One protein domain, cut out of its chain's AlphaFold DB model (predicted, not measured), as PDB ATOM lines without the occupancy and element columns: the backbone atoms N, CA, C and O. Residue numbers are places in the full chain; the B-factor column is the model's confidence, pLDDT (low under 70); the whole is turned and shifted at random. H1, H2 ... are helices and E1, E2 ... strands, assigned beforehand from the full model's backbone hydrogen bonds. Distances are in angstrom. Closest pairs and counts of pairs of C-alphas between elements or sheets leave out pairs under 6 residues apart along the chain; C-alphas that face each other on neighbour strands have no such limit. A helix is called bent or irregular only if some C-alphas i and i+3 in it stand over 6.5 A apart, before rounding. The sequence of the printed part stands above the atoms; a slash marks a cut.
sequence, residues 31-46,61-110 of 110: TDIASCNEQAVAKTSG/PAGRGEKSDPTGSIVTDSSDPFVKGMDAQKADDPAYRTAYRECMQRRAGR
ATOM      1  N   THR A  31      95.708 137.059 151.708       93.19
ATOM      2  CA  THR A  31      95.446 135.718 151.173       93.19
ATOM      3  C   THR A  31      95.903 135.583 149.721       93.19
ATOM      4  O   THR A  31      96.468 134.552 149.351       93.19
ATOM      5  N   ASP A  32      95.687 136.609 148.893       93.44
ATOM      6  CA  ASP A  32      96.171 136.639 147.509       93.44
ATOM      7  C   ASP A  32      97.694 136.611 147.465       93.44
ATOM      8  O   ASP A  32      98.272 135.800 146.741       93.44
ATOM      9  N   ILE A  33      98.322 137.439 148.302       94.38
ATOM     10  CA  ILE A  33      99.773 137.524 148.455       94.38
ATOM     11  C   ILE A  33     100.350 136.162 148.850       94.38
ATOM     12  O   ILE A  33     101.209 135.636 148.141       94.38
ATOM     13  N   ALA A  34      99.851 135.553 149.930       95.69
ATOM     14  CA  ALA A  34     100.308 134.243 150.393       95.69
ATOM     15  C   ALA A  34     100.128 133.172 149.306       95.69
ATOM     16  O   ALA A  34     101.066 132.450 148.973       95.69
ATOM     17  N   SER A  35      98.955 133.135 148.667       96.38
ATOM     18  CA  SER A  35      98.672 132.185 147.587       96.38
ATOM     19  C   SER A  35      99.593 132.372 146.380       96.38
ATOM     20  O   SER A  35      99.926 131.399 145.704       96.38
ATOM     21  N   CYS A  36      99.960 133.609 146.039       96.62
ATOM     22  CA  CYS A  36     100.863 133.882 144.925       96.62
ATOM     23  C   CYS A  36     102.320 133.545 145.261       96.62
ATOM     24  O   CYS A  36     103.011 133.022 144.390       96.62
ATOM     25  N   ASN A  37     102.760 133.750 146.507       96.56
ATOM     26  CA  ASN A  37     104.077 133.303 146.968       96.56
ATOM     27  C   ASN A  37     104.196 131.768 146.903       96.56
ATOM     28  O   ASN A  37     105.133 131.262 146.290       96.56
ATOM     29  N   GLU A  38     103.213 131.029 147.427       96.56
ATOM     30  CA  GLU A  38     103.173 129.557 147.375       96.56
ATOM     31  C   GLU A  38     103.170 129.025 145.932       96.56
ATOM     32  O   GLU A  38     103.948 128.139 145.573       96.56
ATOM     33  N   GLN A  39     102.340 129.605 145.056       95.81
ATOM     34  CA  GLN A  39     102.308 129.225 143.640       95.81
ATOM     35  C   GLN A  39     103.634 129.517 142.929       95.81
ATOM     36  O   GLN A  39     104.054 128.730 142.079       95.81
ATOM     37  N   ALA A  40     104.287 130.636 143.249       95.00
ATOM     38  CA  ALA A  40     105.587 130.973 142.688       95.00
ATOM     39  C   ALA A  40     106.660 129.973 143.145       95.00
ATOM     40  O   ALA A  40     107.397 129.475 142.299       95.00
ATOM     41  N   VAL A  41     106.674 129.586 144.430       93.81
ATOM     42  CA  VAL A  41     107.552 128.520 144.942       93.81
ATOM     43  C   VAL A  41     107.281 127.204 144.219       93.81
ATOM     44  O   VAL A  41     108.218 126.575 143.737       93.81
ATOM     45  N   ALA A  42     106.024 126.782 144.090       92.31
ATOM     46  CA  ALA A  42     105.681 125.523 143.428       92.31
ATOM     47  C   ALA A  42     106.139 125.490 141.958       92.31
ATOM     48  O   ALA A  42     106.661 124.480 141.486       92.31
ATOM     49  N   LYS A  43     105.996 126.612 141.239       88.38
ATOM     50  CA  LYS A  43     106.435 126.751 139.844       88.38
ATOM     51  C   LYS A  43     107.957 126.733 139.688       88.38
ATOM     52  O   LYS A  43     108.446 126.244 138.672       88.38
ATOM     53  N   THR A  44     108.707 127.259 140.655       84.81
ATOM     54  CA  THR A  44     110.176 127.322 140.571       84.81
ATOM     55  C   THR A  44     110.879 126.121 141.193       84.81
ATOM     56  O   THR A  44     111.971 125.773 140.751       84.81
ATOM     57  N   SER A  45     110.240 125.432 142.141       75.00
ATOM     58  CA  SER A  45     110.797 124.257 142.829       75.00
ATOM     59  C   SER A  45     110.811 122.990 141.962       75.00
ATOM     60  O   SER A  45     111.564 122.064 142.244       75.00
ATOM     61  N   GLY A  46     110.004 122.942 140.894       60.28
ATOM     62  CA  GLY A  46     109.914 121.808 139.960       60.28
ATOM     63  C   GLY A  46     110.808 121.899 138.714       60.28
ATOM     64  O   GLY A  46     110.800 120.991 137.882       60.28
ATOM     65  N   PRO A  61     115.432 145.230 137.621       62.59
ATOM     66  CA  PRO A  61     116.326 144.570 138.561       62.59
ATOM     67  C   PRO A  61     115.709 144.628 139.957       62.59
ATOM     68  O   PRO A  61     115.224 145.688 140.368       62.59
ATOM     69  N   ALA A  62     115.723 143.492 140.652       64.31
ATOM     70  CA  ALA A  62     115.370 143.461 142.058       64.31
ATOM     71  C   ALA A  62     116.281 144.447 142.811       64.31
ATOM     72  O   ALA A  62     117.479 144.559 142.530       64.31
ATOM     73  N   GLY A  63     115.690 145.252 143.690       60.50
ATOM     74  CA  GLY A  63     116.437 146.120 144.598       60.50
ATOM     75  C   GLY A  63     116.639 147.579 144.178       60.50
ATOM     76  O   GLY A  63     117.139 148.357 144.992       60.50
ATOM     77  N   ARG A  64     116.213 148.041 142.989       62.62
ATOM     78  CA  ARG A  64     116.170 149.500 142.736       62.62
ATOM     79  C   ARG A  64     114.828 150.082 143.180       62.62
ATOM     80  O   ARG A  64     113.894 150.169 142.395       62.62
ATOM     81  N   GLY A  65     114.776 150.523 144.437       69.75
ATOM     82  CA  GLY A  65     113.607 151.192 145.025       69.75
ATOM     83  C   GLY A  65     112.623 150.255 145.728       69.75
ATOM     84  O   GLY A  65     111.623 150.732 146.254       69.75
ATOM     85  N   GLU A  66     112.919 148.957 145.772       87.06
ATOM     86  CA  GLU A  66     112.162 147.991 146.564       87.06
ATOM     87  C   GLU A  66     112.635 148.018 148.023       87.06
ATOM     88  O   GLU A  66     113.839 148.069 148.288       87.06
ATOM     89  N   LYS A  67     111.700 147.995 148.976       89.69
ATOM     90  CA  LYS A  67     112.007 147.848 150.407       89.69
ATOM     91  C   LYS A  67     111.272 146.654 150.976       89.69
ATOM     92  O   LYS A  67     110.110 146.419 150.639       89.69
ATOM     93  N   SER A  68     111.932 145.962 151.893       91.62
ATOM     94  CA  SER A  68     111.315 144.898 152.675       91.62
ATOM     95  C   SER A  68     110.753 145.429 153.992       91.62
ATOM     96  O   SER A  68     111.104 146.523 154.440       91.62
ATOM     97  N   ASP A  69     109.861 144.664 154.609       91.94
ATOM     98  CA  ASP A  69     109.466 144.880 156.001       91.94
ATOM     99  C   ASP A  69     110.665 144.757 156.974       91.94
ATOM    100  O   ASP A  69     111.751 144.313 156.585       91.94
ATOM    101  N   PRO A  70     110.514 145.141 158.259       93.12
ATOM    102  CA  PRO A  70     111.605 145.062 159.233       93.12
ATOM    103  C   PRO A  70     112.168 143.653 159.467       93.12
ATOM    104  O   PRO A  70     113.290 143.531 159.953       93.12
ATOM    105  N   THR A  71     111.415 142.594 159.153       92.19
ATOM    106  CA  THR A  71     111.896 141.206 159.252       92.19
ATOM    107  C   THR A  71     112.635 140.754 157.992       92.19
ATOM    108  O   THR A  71     113.227 139.676 157.990       92.19
ATOM    109  N   GLY A  72     112.612 141.551 156.920       87.62
ATOM    110  CA  GLY A  72     113.185 141.196 155.626       87.62
ATOM    111  C   GLY A  72     112.434 140.061 154.928       87.62
ATOM    112  O   GLY A  72     113.011 139.393 154.074       87.62
ATOM    113  N   SER A  73     111.184 139.797 155.310       89.88
ATOM    114  CA  SER A  73     110.397 138.656 154.838       89.88
ATOM    115  C   SER A  73     109.572 138.990 153.604       89.88
ATOM    116  O   SER A  73     109.462 138.154 152.711       89.88
ATOM    117  N   ILE A  74     109.016 140.200 153.519       92.81
ATOM    118  CA  ILE A  74     108.180 140.600 152.380       92.81
ATOM    119  C   ILE A  74     108.584 141.949 151.805       92.81
ATOM    120  O   ILE A  74     108.960 142.859 152.539       92.81
ATOM    121  N   VAL A  75     108.437 142.104 150.490       92.00
ATOM    122  CA  VAL A  75     108.540 143.392 149.794       92.00
ATOM    123  C   VAL A  75     107.323 144.242 150.159       92.00
ATOM    124  O   VAL A  75     106.189 143.880 149.854       92.00
ATOM    125  N   THR A  76     107.527 145.378 150.818       91.12
ATOM    126  CA  THR A  76     106.445 146.274 151.271       91.12
ATOM    127  C   THR A  76     106.317 147.536 150.431       91.12
ATOM    128  O   THR A  76     105.223 148.092 150.332       91.12
ATOM    129  N   ASP A  77     107.410 147.953 149.799       87.94
ATOM    130  CA  ASP A  77     107.485 149.128 148.938       87.94
ATOM    131  C   ASP A  77     108.105 148.714 147.602       87.94
ATOM    132  O   ASP A  77     109.135 148.043 147.583       87.94
ATOM    133  N   SER A  78     107.458 149.070 146.496       86.62
ATOM    134  CA  SER A  78     107.959 148.877 145.135       86.62
ATOM    135  C   SER A  78     107.221 149.827 144.201       86.62
ATOM    136  O   SER A  78     106.012 150.023 144.328       86.62
ATOM    137  N   SER A  79     107.924 150.376 143.207       84.94
ATOM    138  CA  SER A  79     107.293 151.133 142.113       84.94
ATOM    139  C   SER A  79     106.366 150.272 141.254       84.94
ATOM    140  O   SER A  79     105.588 150.778 140.450       84.94
ATOM    141  N   ASP A  80     106.494 148.958 141.385       85.94
ATOM    142  CA  ASP A  80     105.724 147.974 140.670       85.94
ATOM    143  C   ASP A  80     104.710 147.314 141.619       85.94
ATOM    144  O   ASP A  80     105.081 146.527 142.494       85.94
ATOM    145  N   PRO A  81     103.409 147.605 141.472       86.56
ATOM    146  CA  PRO A  81     102.404 147.140 142.422       86.56
ATOM    147  C   PRO A  81     102.228 145.616 142.401       86.56
ATOM    148  O   PRO A  81     101.723 145.046 143.366       86.56
ATOM    149  N   PHE A  82     102.667 144.931 141.339       91.12
ATOM    150  CA  PHE A  82     102.519 143.480 141.203       91.12
ATOM    151  C   PHE A  82     103.600 142.674 141.925       91.12
ATOM    152  O   PHE A  82     103.589 141.447 141.835       91.12
ATOM    153  N   VAL A  83     104.529 143.338 142.617       91.19
ATOM    154  CA  VAL A  83     105.566 142.680 143.430       91.19
ATOM    155  C   VAL A  83     105.494 143.039 144.914       91.19
ATOM    156  O   VAL A  83     106.248 142.495 145.715       91.19
ATOM    157  N   LYS A  84     104.544 143.893 145.312       91.62
ATOM    158  CA  LYS A  84     104.229 144.149 146.722       91.62
ATOM    159  C   LYS A  84     103.676 142.875 147.371       91.62
ATOM    160  O   LYS A  84     102.764 142.257 146.835       91.62
ATOM    161  N   GLY A  85     104.216 142.506 148.531       93.44
ATOM    162  CA  GLY A  85     103.906 141.279 149.270       93.44
ATOM    163  C   GLY A  85     104.748 140.061 148.872       93.44
ATOM    164  O   GLY A  85     104.581 138.991 149.457       93.44
ATOM    165  N   MET A  86     105.639 140.192 147.889       95.56
ATOM    166  CA  MET A  86     106.530 139.114 147.459       95.56
ATOM    167  C   MET A  86     107.493 138.705 148.573       95.56
ATOM    168  O   MET A  86     107.974 139.574 149.296       95.56
ATOM    169  N   ASP A  87     107.816 137.413 148.671       95.25
ATOM    170  CA  ASP A  87     108.920 136.930 149.506       95.25
ATOM    171  C   ASP A  87     110.224 137.643 149.118       95.25
ATOM    172  O   ASP A  87     110.776 137.441 148.031       95.25
ATOM    173  N   ALA A  88     110.716 138.488 150.022       92.69
ATOM    174  CA  ALA A  88     111.901 139.297 149.784       92.69
ATOM    175  C   ALA A  88     113.169 138.443 149.633       92.69
ATOM    176  O   ALA A  88     114.089 138.846 148.927       92.69
ATOM    177  N   GLN A  89     113.208 137.241 150.218       91.88
ATOM    178  CA  GLN A  89     114.346 136.322 150.096       91.88
ATOM    179  C   GLN A  89     114.440 135.686 148.704       91.88
ATOM    180  O   GLN A  89     115.463 135.102 148.349       91.88
ATOM    181  N   LYS A  90     113.366 135.770 147.914       90.38
ATOM    182  CA  LYS A  90     113.280 135.217 146.557       90.38
ATOM    183  C   LYS A  90     113.120 136.300 145.493       90.38
ATOM    184  O   LYS A  90     113.007 135.971 144.314       90.38
ATOM    185  N   ALA A  91     113.128 137.574 145.883       89.62
ATOM    186  CA  ALA A  91     112.938 138.694 144.967       89.62
ATOM    187  C   ALA A  91     114.016 138.753 143.868       89.62
ATOM    188  O   ALA A  91     113.711 139.149 142.745       89.62
ATOM    189  N   ASP A  92     115.234 138.285 144.159       86.56
ATOM    190  CA  ASP A  92     116.340 138.208 143.197       86.56
ATOM    191  C   ASP A  92     116.235 137.026 142.211       86.56
ATOM    192  O   ASP A  92     116.967 136.992 141.220       86.56
ATOM    193  N   ASP A  93     115.334 136.059 142.430       87.94
ATOM    194  CA  ASP A  93     115.099 134.956 141.489       87.94
ATOM    195  C   ASP A  93     114.145 135.421 140.369       87.94
ATOM    196  O   ASP A  93     112.941 135.589 140.601       87.94
ATOM    197  N   PRO A  94     114.626 135.594 139.120       88.44
ATOM    198  CA  PRO A  94     113.798 136.104 138.032       88.44
ATOM    199  C   PRO A  94     112.631 135.172 137.675       88.44
ATOM    200  O   PRO A  94     111.576 135.648 137.245       88.44
ATOM    201  N   ALA A  95     112.777 133.856 137.866       89.75
ATOM    202  CA  ALA A  95     111.706 132.900 137.611       89.75
ATOM    203  C   ALA A  95     110.619 133.002 138.688       89.75
ATOM    204  O   ALA A  95     109.429 133.030 138.364       89.75
ATOM    205  N   TYR A  96     111.021 133.138 139.953       92.75
ATOM    206  CA  TYR A  96     110.096 133.352 141.068       92.75
ATOM    207  C   TYR A  96     109.324 134.659 140.897       92.75
ATOM    208  O   TYR A  96     108.093 134.689 140.951       92.75
ATOM    209  N   ARG A  97     110.053 135.731 140.589       92.50
ATOM    210  CA  ARG A  97     109.519 137.076 140.393       92.50
ATOM    211  C   ARG A  97     108.520 137.139 139.238       92.50
ATOM    212  O   ARG A  97     107.470 137.773 139.362       92.50
ATOM    213  N   THR A  98     108.812 136.442 138.136       92.88
ATOM    214  CA  THR A  98     107.886 136.287 137.002       92.88
ATOM    215  C   THR A  98     106.620 135.550 137.434       92.88
ATOM    216  O   THR A  98     105.514 136.049 137.236       92.88
ATOM    217  N   ALA A  99     106.772 134.393 138.083       94.31
ATOM    218  CA  ALA A  99     105.649 133.558 138.499       94.31
ATOM    219  C   ALA A  99     104.713 134.264 139.498       94.31
ATOM    220  O   ALA A  99     103.490 134.150 139.380       94.31
ATOM    221  N   TYR A 100     105.279 135.013 140.448       95.19
ATOM    222  CA  TYR A 100     104.527 135.816 141.410       95.19
ATOM    223  C   TYR A 100     103.741 136.930 140.712       95.19
ATOM    224  O   TYR A 100     102.522 137.025 140.871       95.19
ATOM    225  N   ARG A 101     104.414 137.726 139.869       93.94
ATOM    226  CA  ARG A 101     103.787 138.820 139.114       93.94
ATOM    227  C   ARG A 101     102.599 138.332 138.291       93.94
ATOM    228  O   ARG A 101     101.535 138.942 138.341       93.94
ATOM    229  N   GLU A 102     102.767 137.244 137.540       93.62
ATOM    230  CA  GLU A 102     101.689 136.667 136.732       93.62
ATOM    231  C   GLU A 102     100.474 136.290 137.585       93.62
ATOM    232  O   GLU A 102      99.330 136.492 137.173       93.62
ATOM    233  N   CYS A 103     100.704 135.736 138.779       95.38
ATOM    234  CA  CYS A 103      99.632 135.408 139.711       95.38
ATOM    235  C   CYS A 103      98.880 136.665 140.168       95.38
ATOM    236  O   CYS A 103      97.649 136.680 140.144       95.38
ATOM    237  N   MET A 104      99.608 137.727 140.516       94.31
ATOM    238  CA  MET A 104      99.033 138.993 140.979       94.31
ATOM    239  C   MET A 104      98.248 139.706 139.876       94.31
ATOM    240  O   MET A 104      97.117 140.135 140.098       94.31
ATOM    241  N   GLN A 105      98.781 139.749 138.654       92.38
ATOM    242  CA  GLN A 105      98.088 140.313 137.491       92.38
ATOM    243  C   GLN A 105      96.760 139.596 137.208       92.38
ATOM    244  O   GLN A 105      95.740 140.241 136.972       92.38
ATOM    245  N   ARG A 106      96.736 138.259 137.300       91.00
ATOM    246  CA  ARG A 106      95.512 137.452 137.135       91.00
ATOM    247  C   ARG A 106      94.475 137.657 138.234       91.00
ATOM    248  O   ARG A 106      93.365 137.155 138.082       91.00
ATOM    249  N   ARG A 107      94.833 138.271 139.359       88.31
ATOM    250  CA  ARG A 107      93.907 138.586 140.456       88.31
ATOM    251  C   ARG A 107      93.424 140.027 140.373       88.31
ATOM    252  O   ARG A 107      92.248 140.257 140.590       88.31
ATOM    253  N   ALA A 108      94.291 140.950 139.960       83.25
ATOM    254  CA  ALA A 108      93.927 142.345 139.720       83.25
ATOM    255  C   ALA A 108      92.924 142.531 138.562       83.25
ATOM    256  O   ALA A 108      92.222 143.533 138.520       83.25
ATOM    257  N   GLY A 109      92.878 141.589 137.612       70.19
ATOM    258  CA  GLY A 109      91.903 141.573 136.515       70.19
ATOM    259  C   GLY A 109      90.629 140.755 136.775       70.19
ATOM    260  O   GLY A 109      89.903 140.499 135.815       70.19
ATOM    261  N   ARG A 110      90.396 140.279 138.006       57.25
ATOM    262  CA  ARG A 110      89.132 139.635 138.416       57.25
ATOM    263  C   ARG A 110      88.221 140.644 139.092       57.25
ATOM    264  O   ARG A 110      86.997 140.428 138.994       57.25
TER     265      ARG A 110
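AT A GLANCE: This is residues 31 to 46 and 61 to 110 of the 110 residues of an uncharacterized protein of Candidatus Rokubacteria bacterium (UniProt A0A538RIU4). Two helices of equal length, H1 and H2, run opposite ways side by side at a slant and form a base. A mostly irregular layer of loops, residues 61 to 93, covers one side of this pair, and the short strand E1 lies in that layer, away from both helices. The printed part has 66 residues, with two named helices and one named strand in the order H1, E1, H2, and its class is mostly helix. The whole is compact and rounded, with a radius of gyration of the C-alphas of 10.9 A and spans of 27 by 26 by 21 A.

HOW THE PARTS SIT: Begin with H1, residues 31 to 45, and look from it to H2, residues 94 to 108. They touch, and their closest C-alphas, those of Ala 40 and Ala 99, are 4.9 A apart. They run opposite ways at a shallow tilt of 34 degrees, only just short of steep. In both helices every O i to N i+4 pair is within hydrogen-bond range. Next find E1, residues 75 to 77, which is apart from H1 and from H2. E1 pairs with no named strand, but residues 67 to 68 pair with it, antiparallel.

IN THESE COORDINATES: Find C-alpha 31 at (95.446, 135.718, 151.173); from there H1 runs 20.9 A to C-alpha 45. E1 starts at C-alpha 75 and measures 5.9 A to C-alpha 77. H2 starts at C-alpha 94, at (113.798, 136.104, 138.032), and runs 20.9 A to C-alpha 108 at (93.927, 142.345, 139.720).

THE WHOLE: The C-alphas of Pro 70 and Arg 110 are the two farthest apart, at 31.1 A. Look for the cut after residue 46: residues 47 to 60 are not printed, and C-alphas 46 and 61 are 23.7 A apart across it. The link from H1 to E1 runs across this cut, and that from E1 to H2 is long, with 16 residues. Confidence is low, with pLDDT under 70, at residue 46, residues 61 to 65 and residue 110.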